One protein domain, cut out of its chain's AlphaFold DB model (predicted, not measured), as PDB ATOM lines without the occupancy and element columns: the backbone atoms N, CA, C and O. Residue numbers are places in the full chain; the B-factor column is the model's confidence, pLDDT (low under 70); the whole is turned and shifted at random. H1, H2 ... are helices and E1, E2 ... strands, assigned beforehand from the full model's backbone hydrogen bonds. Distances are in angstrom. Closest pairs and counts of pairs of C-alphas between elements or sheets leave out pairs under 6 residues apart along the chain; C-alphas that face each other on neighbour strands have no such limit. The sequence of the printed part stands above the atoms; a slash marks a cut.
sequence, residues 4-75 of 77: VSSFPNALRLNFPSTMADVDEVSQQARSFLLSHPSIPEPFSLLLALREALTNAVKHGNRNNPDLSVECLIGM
ATOM      1  N   VAL A   4     173.377 177.505 160.039       89.00
ATOM      2  CA  VAL A   4     173.551 176.077 160.280       89.00
ATOM      3  C   VAL A   4     172.820 175.722 161.563       89.00
ATOM      4  O   VAL A   4     172.996 176.356 162.600       89.00
ATOM      5  N   SER A   5     171.934 174.738 161.482       91.75
ATOM      6  CA  SER A   5     171.131 174.279 162.612       91.75
ATOM      7  C   SER A   5     171.328 172.781 162.778       91.75
ATOM      8  O   SER A   5     171.014 172.005 161.877       91.75
ATOM      9  N   SER A   6     171.877 172.393 163.926       87.31
ATOM     10  CA  SER A   6     172.076 170.997 164.301       87.31
ATOM     11  C   SER A   6     170.915 170.521 165.169       87.31
ATOM     12  O   SER A   6     170.500 171.203 166.105       87.31
ATOM     13  N   PHE A   7     170.411 169.340 164.852       87.19
ATOM     14  CA  PHE A   7     169.406 168.586 165.585       87.19
ATOM     15  C   PHE A   7     170.002 167.215 165.930       87.19
ATOM     16  O   PHE A   7     170.943 166.788 165.259       87.19
ATOM     17  N   PRO A   8     169.447 166.473 166.906       84.75
ATOM     18  CA  PRO A   8     170.016 165.191 167.335       84.75
ATOM     19  C   PRO A   8     170.310 164.205 166.197       84.75
ATOM     20  O   PRO A   8     171.314 163.511 166.243       84.75
ATOM     21  N   ASN A   9     169.463 164.180 165.161       87.19
ATOM     22  CA  ASN A   9     169.600 163.277 164.016       87.19
ATOM     23  C   ASN A   9     169.673 164.009 162.669       87.19
ATOM     24  O   ASN A   9     169.473 163.390 161.623       87.19
ATOM     25  N   ALA A  10     169.905 165.324 162.662       91.94
ATOM     26  CA  ALA A  10     169.931 166.066 161.409       91.94
ATOM     27  C   ALA A  10     170.785 167.331 161.461       91.94
ATOM     28  O   ALA A  10     170.862 168.003 162.483       91.94
ATOM     29  N   LEU A  11     171.341 167.709 160.315       93.69
ATOM     30  CA  LEU A  11     171.988 168.996 160.107       93.69
ATOM     31  C   LEU A  11     171.288 169.729 158.969       93.69
ATOM     32  O   LEU A  11     171.224 169.223 157.848       93.69
ATOM     33  N   ARG A  12     170.784 170.931 159.246       96.31
ATOM     34  CA  ARG A  12     170.248 171.833 158.227       96.31
ATOM     35  C   ARG A  12     171.268 172.920 157.916       96.31
ATOM     36  O   ARG A  12     171.741 173.597 158.825       96.31
ATOM     37  N   LEU A  13     171.556 173.095 156.632       96.56
ATOM     38  CA  LEU A  13     172.414 174.136 156.080       96.56
ATOM     39  C   LEU A  13     171.559 175.071 155.222       96.56
ATOM     40  O   LEU A  13     170.800 174.608 154.369       96.56
ATOM     41  N   ASN A  14     171.699 176.375 155.428       97.50
ATOM     42  CA  ASN A  14     171.189 177.409 154.535       97.50
ATOM     43  C   ASN A  14     172.264 178.489 154.398       97.50
ATOM     44  O   ASN A  14     172.730 179.028 155.403       97.50
ATOM     45  N   PHE A  15     172.701 178.770 153.177       97.06
ATOM     46  CA  PHE A  15     173.787 179.713 152.940       97.06
ATOM     47  C   PHE A  15     173.661 180.425 151.586       97.06
ATOM     48  O   PHE A  15     173.023 179.887 150.675       97.06
ATOM     49  N   PRO A  16     174.247 181.632 151.435       97.00
ATOM     50  CA  PRO A  16     174.332 182.318 150.148       97.00
ATOM     51  C   PRO A  16     175.052 181.467 149.107       97.00
ATOM     52  O   PRO A  16     175.994 180.752 149.420       97.00
ATOM     53  N   SER A  17     174.643 181.546 147.847       96.75
ATOM     54  CA  SER A  17     175.194 180.693 146.800       96.75
ATOM     55  C   SER A  17     176.569 181.173 146.303       96.75
ATOM     56  O   SER A  17     176.718 181.570 145.143       96.75
ATOM     57  N   THR A  18     177.590 181.084 147.158       96.31
ATOM     58  CA  THR A  18     178.993 181.360 146.829       96.31
ATOM     59  C   THR A  18     179.899 180.181 147.188       96.31
ATOM     60  O   THR A  18     179.590 179.373 148.062       96.31
ATOM     61  N   MET A  19     181.050 180.074 146.519       95.25
ATOM     62  CA  MET A  19     182.020 179.008 146.802       95.25
ATOM     63  C   MET A  19     182.683 179.142 148.178       95.25
ATOM     64  O   MET A  19     183.026 178.127 148.774       95.25
ATOM     65  N   ALA A  20     182.840 180.367 148.692       95.19
ATOM     66  CA  ALA A  20     183.384 180.585 150.033       95.19
ATOM     67  C   ALA A  20     182.453 179.989 151.098       95.19
ATOM     68  O   ALA A  20     182.910 179.318 152.022       95.19
ATOM     69  N   ASP A  21     181.143 180.159 150.907       96.25
ATOM     70  CA  ASP A  21     180.152 179.583 151.806       96.25
ATOM     71  C   ASP A  21     180.130 178.044 151.730       96.25
ATOM     72  O   ASP A  21     179.957 177.399 152.761       96.25
ATOM     73  N   VAL A  22     180.375 177.430 150.557       96.38
ATOM     74  CA  VAL A  22     180.484 175.958 150.422       96.38
ATOM     75  C   VAL A  22     181.587 175.392 151.315       96.38
ATOM     76  O   VAL A  22     181.378 174.371 151.975       96.38
ATOM     77  N   ASP A  23     182.757 176.027 151.341       93.69
ATOM     78  CA  ASP A  23     183.882 175.563 152.153       93.69
ATOM     79  C   ASP A  23     183.579 175.691 153.655       93.69
ATOM     80  O   ASP A  23     183.822 174.750 154.420       93.69
ATOM     81  N   GLU A  24     182.968 176.802 154.070       94.44
ATOM     82  CA  GLU A  24     182.604 177.048 155.468       94.44
ATOM     83  C   GLU A  24     181.530 176.071 155.971       94.44
ATOM     84  O   GLU A  24     181.709 175.423 157.008       94.44
ATOM     85  N   VAL A  25     180.439 175.877 155.222       96.00
ATOM     86  CA  VAL A  25     179.390 174.925 155.626       96.00
ATOM     87  C   VAL A  25     179.872 173.476 155.564       96.00
ATOM     88  O   VAL A  25     179.430 172.653 156.367       96.00
ATOM     89  N   SER A  26     180.825 173.151 154.682       95.62
ATOM     90  CA  SER A  26     181.463 171.829 154.650       95.62
ATOM     91  C   SER A  26     182.288 171.574 155.914       95.62
ATOM     92  O   SER A  26     182.275 170.463 156.447       95.62
ATOM     93  N   GLN A  27     182.968 172.590 156.454       93.75
ATOM     94  CA  GLN A  27     183.683 172.462 157.725       93.75
ATOM     95  C   GLN A  27     182.721 172.213 158.894       93.75
ATOM     96  O   GLN A  27     182.995 171.369 159.750       93.75
ATOM     97  N   GLN A  28     181.573 172.890 158.912       92.94
ATOM     98  CA  GLN A  28     180.546 172.686 159.937       92.94
ATOM     99  C   GLN A  28     179.894 171.300 159.821       92.94
ATOM    100  O   GLN A  28     179.745 170.597 160.822       92.94
ATOM    101  N   ALA A  29     179.598 170.858 158.596       94.00
ATOM    102  CA  ALA A  29     179.107 169.511 158.331       94.00
ATOM    103  C   ALA A  29     180.112 168.438 158.758       94.00
ATOM    104  O   ALA A  29     179.721 167.448 159.369       94.00
ATOM    105  N   ARG A  30     181.414 168.649 158.534       94.88
ATOM    106  CA  ARG A  30     182.462 167.745 159.027       94.88
ATOM    107  C   ARG A  30     182.408 167.588 160.546       94.88
ATOM    108  O   ARG A  30     182.462 166.459 161.024       94.88
ATOM    109  N   SER A  31     182.299 168.687 161.293       92.50
ATOM    110  CA  SER A  31     182.187 168.633 162.757       92.50
ATOM    111  C   SER A  31     180.961 167.838 163.205       92.50
ATOM    112  O   SER A  31     181.078 167.007 164.101       92.50
ATOM    113  N   PHE A  32     179.816 168.031 162.542       91.69
ATOM    114  CA  PHE A  32     178.602 167.253 162.800       91.69
ATOM    115  C   PHE A  32     178.794 165.763 162.490       91.69
ATOM    116  O   PHE A  32     178.469 164.919 163.317       91.69
ATOM    117  N   LEU A  33     179.350 165.406 161.330       92.06
ATOM    118  CA  LEU A  33     179.526 164.001 160.956       92.06
ATOM    119  C   LEU A  33     180.484 163.274 161.911       92.06
ATOM    120  O   LEU A  33     180.228 162.141 162.300       92.06
ATOM    121  N   LEU A  34     181.565 163.939 162.333       91.62
ATOM    122  CA  LEU A  34     182.541 163.368 163.264       91.62
ATOM    123  C   LEU A  34     182.027 163.270 164.707       91.62
ATOM    124  O   LEU A  34     182.538 162.450 165.466       91.62
ATOM    125  N   SER A  35     181.029 164.069 165.100       90.38
ATOM    126  CA  SER A  35     180.420 163.963 166.432       90.38
ATOM    127  C   SER A  35     179.418 162.808 166.553       90.38
ATOM    128  O   SER A  35     178.946 162.543 167.655       90.38
ATOM    129  N   HIS A  36     179.087 162.125 165.451       88.44
ATOM    130  CA  HIS A  36     178.127 161.021 165.414       88.44
ATOM    131  C   HIS A  36     178.833 159.698 165.077       88.44
ATOM    132  O   HIS A  36     178.980 159.354 163.903       88.44
ATOM    133  N   PRO A  37     179.253 158.914 166.088       85.75
ATOM    134  CA  PRO A  37     180.057 157.705 165.882       85.75
ATOM    135  C   PRO A  37     179.323 156.587 165.126       85.75
ATOM    136  O   PRO A  37     179.957 155.646 164.660       85.75
ATOM    137  N   SER A  38     177.998 156.676 164.997       87.81
ATOM    138  CA  SER A  38     177.173 155.737 164.234       87.81
ATOM    139  C   SER A  38     177.210 155.967 162.722       87.81
ATOM    140  O   SER A  38     176.692 155.134 161.984       87.81
ATOM    141  N   ILE A  39     177.772 157.084 162.247       86.62
ATOM    142  CA  ILE A  39     177.859 157.379 160.817       86.62
ATOM    143  C   ILE A  39     179.028 156.590 160.209       86.62
ATOM    144  O   ILE A  39     180.184 156.862 160.547       86.62
ATOM    145  N   PRO A  40     178.771 155.648 159.285       86.12
ATOM    146  CA  PRO A  40     179.841 154.989 158.553       86.12
ATOM    147  C   PRO A  40     180.463 155.963 157.549       86.12
ATOM    148  O   PRO A  40     179.763 156.767 156.934       86.12
ATOM    149  N   GLU A  41     181.778 155.862 157.347       91.12
ATOM    150  CA  GLU A  41     182.489 156.581 156.281       91.12
ATOM    151  C   GLU A  41     182.213 158.109 156.242       91.12
ATOM    152  O   GLU A  41     181.872 158.657 155.186       91.12
ATOM    153  N   PRO A  42     182.382 158.851 157.358       92.44
ATOM    154  CA  PRO A  42     182.033 160.276 157.432       92.44
ATOM    155  C   PRO A  42     182.781 161.135 156.399       92.44
ATOM    156  O   PRO A  42     182.281 162.174 155.968       92.44
ATOM    157  N   PHE A  43     183.966 160.701 155.962       93.69
ATOM    158  CA  PHE A  43     184.722 161.371 154.908       93.69
ATOM    159  C   PHE A  43     184.061 161.244 153.530       93.69
ATOM    160  O   PHE A  43     183.960 162.234 152.808       93.69
ATOM    161  N   SER A  44     183.572 160.053 153.177       95.00
ATOM    162  CA  SER A  44     182.887 159.804 151.903       95.00
ATOM    163  C   SER A  44     181.593 160.613 151.808       95.00
ATOM    164  O   SER A  44     181.311 161.216 150.772       95.00
ATOM    165  N   LEU A  45     180.849 160.711 152.915       93.50
ATOM    166  CA  LEU A  45     179.668 161.574 153.009       93.50
ATOM    167  C   LEU A  45     180.023 163.057 152.868       93.50
ATOM    168  O   LEU A  45     179.343 163.778 152.142       93.50
ATOM    169  N   LEU A  46     181.100 163.512 153.513       95.81
ATOM    170  CA  LEU A  46     181.564 164.892 153.381       95.81
ATOM    171  C   LEU A  46     181.974 165.229 151.939       95.81
ATOM    172  O   LEU A  46     181.664 166.316 151.454       95.81
ATOM    173  N   LEU A  47     182.645 164.304 151.247       96.94
ATOM    174  CA  LEU A  47     183.030 164.476 149.846       96.94
ATOM    175  C   LEU A  47     181.795 164.595 148.942       96.94
ATOM    176  O   LEU A  47     181.708 165.532 148.150       96.94
ATOM    177  N   ALA A  48     180.828 163.688 149.105       96.12
ATOM    178  CA  ALA A  48     179.572 163.720 148.359       96.12
ATOM    179  C   ALA A  48     178.777 165.007 148.628       96.12
ATOM    180  O   ALA A  48     178.257 165.622 147.697       96.12
ATOM    181  N   LEU A  49     178.731 165.452 149.888       96.31
ATOM    182  CA  LEU A  49     178.098 166.709 150.270       96.31
ATOM    183  C   LEU A  49     178.769 167.897 149.576       96.31
ATOM    184  O   LEU A  49     178.084 168.699 148.948       96.31
ATOM    185  N   ARG A  50     180.100 168.007 149.644       97.12
ATOM    186  CA  ARG A  50     180.832 169.125 149.033       97.12
ATOM    187  C   ARG A  50     180.618 169.188 147.522       97.12
ATOM    188  O   ARG A  50     180.440 170.282 146.990       97.12
ATOM    189  N   GLU A  51     180.590 168.042 146.847       98.06
ATOM    190  CA  GLU A  51     180.287 167.963 145.415       98.06
ATOM    191  C   GLU A  51     178.850 168.421 145.118       98.06
ATOM    192  O   GLU A  51     178.632 169.271 144.254       98.06
ATOM    193  N   ALA A  52     177.867 167.937 145.882       97.81
ATOM    194  CA  ALA A  52     176.470 168.339 145.723       97.81
ATOM    195  C   ALA A  52     176.272 169.852 145.931       97.81
ATOM    196  O   ALA A  52     175.619 170.509 145.118       97.81
ATOM    197  N   LEU A  53     176.877 170.422 146.977       97.94
ATOM    198  CA  LEU A  53     176.818 171.857 147.264       97.94
ATOM    199  C   LEU A  53     177.548 172.683 146.196       97.94
ATOM    200  O   LEU A  53     177.031 173.706 145.751       97.94
ATOM    201  N   THR A  54     178.708 172.216 145.729       98.00
ATOM    202  CA  THR A  54     179.447 172.851 144.627       98.00
ATOM    203  C   THR A  54     178.603 172.892 143.357       98.00
ATOM    204  O   THR A  54     178.542 173.925 142.691       98.00
ATOM    205  N   ASN A  55     177.898 171.806 143.041       98.19
ATOM    206  CA  ASN A  55     177.020 171.744 141.878       98.19
ATOM    207  C   ASN A  55     175.793 172.647 142.035       98.19
ATOM    208  O   ASN A  55     175.438 173.361 141.093       98.19
ATOM    209  N   ALA A  56     175.197 172.703 143.228       98.19
ATOM    210  CA  ALA A  56     174.111 173.634 143.525       98.19
ATOM    211  C   ALA A  56     174.550 175.097 143.332       98.19
ATOM    212  O   ALA A  56     173.843 175.865 142.682       98.19
ATOM    213  N   VAL A  57     175.743 175.464 143.808       98.00
ATOM    214  CA  VAL A  57     176.279 176.824 143.664       98.00
ATOM    215  C   VAL A  57     176.684 177.135 142.222       98.00
ATOM    216  O   VAL A  57     176.212 178.118 141.651       98.00
ATOM    217  N   LYS A  58     177.545 176.319 141.604       97.50
ATOM    218  CA  LYS A  58     178.146 176.627 140.293       97.50
ATOM    219  C   LYS A  58     177.186 176.403 139.135       97.50
ATOM    220  O   LYS A  58     177.174 177.206 138.205       97.50
ATOM    221  N   HIS A  59     176.403 175.328 139.177       96.12
ATOM    222  CA  HIS A  59     175.537 174.931 138.068       96.12
ATOM    223  C   HIS A  59     174.074 175.301 138.308       96.12
ATOM    224  O   HIS A  59     173.436 175.804 137.384       96.12
ATOM    225  N   GLY A  60     173.563 175.114 139.528       96.88
ATOM    226  CA  GLY A  60     172.193 175.492 139.880       96.88
ATOM    227  C   GLY A  60     172.005 177.009 139.885       96.88
ATOM    228  O   GLY A  60     171.337 177.571 139.020       96.88
ATOM    229  N   ASN A  61     172.665 177.677 140.826       97.88
ATOM    230  CA  ASN A  61     172.494 179.104 141.101       97.88
ATOM    231  C   ASN A  61     173.517 180.006 140.388       97.88
ATOM    232  O   ASN A  61     173.444 181.228 140.498       97.88
ATOM    233  N   ARG A  62     174.470 179.428 139.642       97.00
ATOM    234  CA  ARG A  62     175.493 180.140 138.848       97.00
ATOM    235  C   ARG A  62     176.335 181.142 139.649       97.00
ATOM    236  O   ARG A  62     176.720 182.181 139.121       97.00
ATOM    237  N   ASN A  63     176.660 180.812 140.899       95.44
ATOM    238  CA  ASN A  63     177.375 181.681 141.843       95.44
ATOM    239  C   ASN A  63     176.664 183.021 142.114       95.44
ATOM    240  O   ASN A  63     177.331 184.019 142.381       95.44
ATOM    241  N   ASN A  64     175.333 183.074 142.010       96.50
ATOM    242  CA  ASN A  64     174.581 184.280 142.336       96.50
ATOM    243  C   ASN A  64     174.407 184.414 143.866       96.50
ATOM    244  O   ASN A  64     173.644 183.634 144.438       96.50
ATOM    245  N   PRO A  65     175.050 185.392 144.533       94.25
ATOM    246  CA  PRO A  65     174.977 185.548 145.988       94.25
ATOM    247  C   PRO A  65     173.585 185.951 146.503       94.25
ATOM    248  O   PRO A  65     173.320 185.782 147.691       94.25
ATOM    249  N   ASP A  66     172.697 186.441 145.631       96.69
ATOM    250  CA  ASP A  66     171.315 186.797 145.984       96.69
ATOM    251  C   ASP A  66     170.406 185.561 146.121       96.69
ATOM    252  O   ASP A  66     169.270 185.663 146.584       96.69
ATOM    253  N   LEU A  67     170.895 184.383 145.718       97.00
ATOM    254  CA  LEU A  67     170.214 183.101 145.878       97.00
ATOM    255  C   LEU A  67     170.819 182.313 147.041       97.00
ATOM    256  O   LEU A  67     172.004 182.436 147.355       97.00
ATOM    257  N   SER A  68     170.018 181.441 147.647       97.19
ATOM    258  CA  SER A  68     170.459 180.538 148.711       97.19
ATOM    259  C   SER A  68     170.538 179.088 148.240       97.19
ATOM    260  O   SER A  68     169.824 178.665 147.328       97.19
ATOM    261  N   VAL A  69     171.392 178.311 148.899       97.56
ATOM    262  CA  VAL A  69     171.405 176.848 148.828       97.56
ATOM    263  C   VAL A  69     170.900 176.300 150.157       97.56
ATOM    264  O   VAL A  69     171.375 176.698 151.220       97.56
ATOM    265  N   GLU A  70     169.942 175.375 150.091       96.88
ATOM    266  CA  GLU A  70     169.423 174.651 151.249       96.88
ATOM    267  C   GLU A  70     169.780 173.169 151.156       96.88
ATOM    268  O   GLU A  70     169.606 172.535 150.115       96.88
ATOM    269  N   CYS A  71     170.272 172.609 152.259       96.38
ATOM    270  CA  CYS A  71     170.606 171.195 152.361       96.38
ATOM    271  C   CYS A  71     170.209 170.650 153.736       96.38
ATOM    272  O   CYS A  71     170.401 171.310 154.759       96.38
ATOM    273  N   LEU A  72     169.662 169.436 153.756       94.38
ATOM    274  CA  LEU A  72     169.348 168.691 154.968       94.38
ATOM    275  C   LEU A  72     170.092 167.359 154.931       94.38
ATOM    276  O   LEU A  72     169.874 166.545 154.036       94.38
ATOM    277  N   ILE A  73     170.929 167.126 155.933       90.94
ATOM    278  CA  ILE A  73     171.540 165.826 156.196       90.94
ATOM    279  C   ILE A  73     170.699 165.183 157.289       90.94
ATOM    280  O   ILE A  73     170.733 165.643 158.427       90.94
ATOM    281  N   GLY A  74     169.912 164.168 156.943       89.44
ATOM    282  CA  GLY A  74     169.119 163.400 157.901       89.44
ATOM    283  C   GLY A  74     169.744 162.034 158.154       89.44
ATOM    284  O   GLY A  74     170.128 161.345 157.211       89.44
ATOM    285  N   MET A  75     169.821 161.630 159.418       81.56
ATOM    286  CA  MET A  75     170.174 160.270 159.809       81.56
ATOM    287  C   MET A  75     168.888 159.479 160.044       81.56
ATOM    288  O   MET A  75     168.084 159.839 160.902       81.56
TER     289      MET A  75
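This is residues 4 to 75 of the 77 residues of the protein "ATP-binding protein" of Desulfonatronum sp (UniProt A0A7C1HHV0). A small three-stranded antiparallel sheet is covered on one face by a helical hairpin, H1 and H2, while its other face is bare; both helices run along the strands, H1 over the inner strand E2 and H2 over the edge strand E3. The short strand E1 forms the other edge of the sheet. The printed part has 72 residues, with two named helices and three named strands in the chain order E1, E2, H1, H2, E3; the sheet's order is E1, E2, E3, and the class is mixed, helices and strands. The whole is compact, with a radius of gyration of the C-alphas of 11.9 A, and elongated in outline, spanning 36 by 21 by 16 A.

E1, residues 4 to 7, begins at C-alpha 4 at (173.551, 176.077, 160.280) and is 10.1 A long. E2, residues 10 to 16, measures 20.3 A. H1, residues 19 to 34, begins at C-alpha 19 at (182.020, 179.008, 146.802) and measures 22.7 A. H2, residues 42 to 60, is the longest helix at 25.2 A. E3, residues 68 to 74, measures 19.5 A and ends at C-alpha 74 at (169.119, 163.400, 157.901).

E1 and E2 form an antiparallel hairpin at 171 degrees, with N 5 and O 12 at 2.9 A and N 7 and O 10 at 2.8 A, both within hydrogen-bond range. E2 and E3 are antiparallel at 170 degrees, with N 13 and O 71 at 2.8 A and N 69 and O 15 at 2.9 A. The helices are on the same face of the sheet, two layers in all, helices on one face of a sheet. H1 is over E2, at a height over the sheet of 9.6 A and at 9 degrees to E2 on the local plane; the closest C-alphas of the two are those of Phe 15 and Asp 21, 6.5 A apart. H1 and E3 are near each other, with 5 pairs of C-alphas within 10 A. H2 is over E3, also at a height of 9.6 A and at 26 degrees to E3 on the local plane; their closest C-alphas are those of Ala 56 and Val 69, 6.8 A apart. H1 and H2 touch as a helical hairpin, at a shallow tilt of 24 degrees, opposite ways; their closest C-alphas are those of Leu 33 and Pro 42, 5.7 A apart. In H1 and H2 every O i to N i+4 pair is within hydrogen-bond range.

The two C-alphas farthest apart are those of Ser 38 and Asp 66, 36.5 A. The printed part has no cut. The links E1 to E2 and E2 to H1 are tight, those from H1 to H2 and H2 to E3 are short, and no link is long. The mean pLDDT of the printed part is 94.0, and no printed residue is under 70.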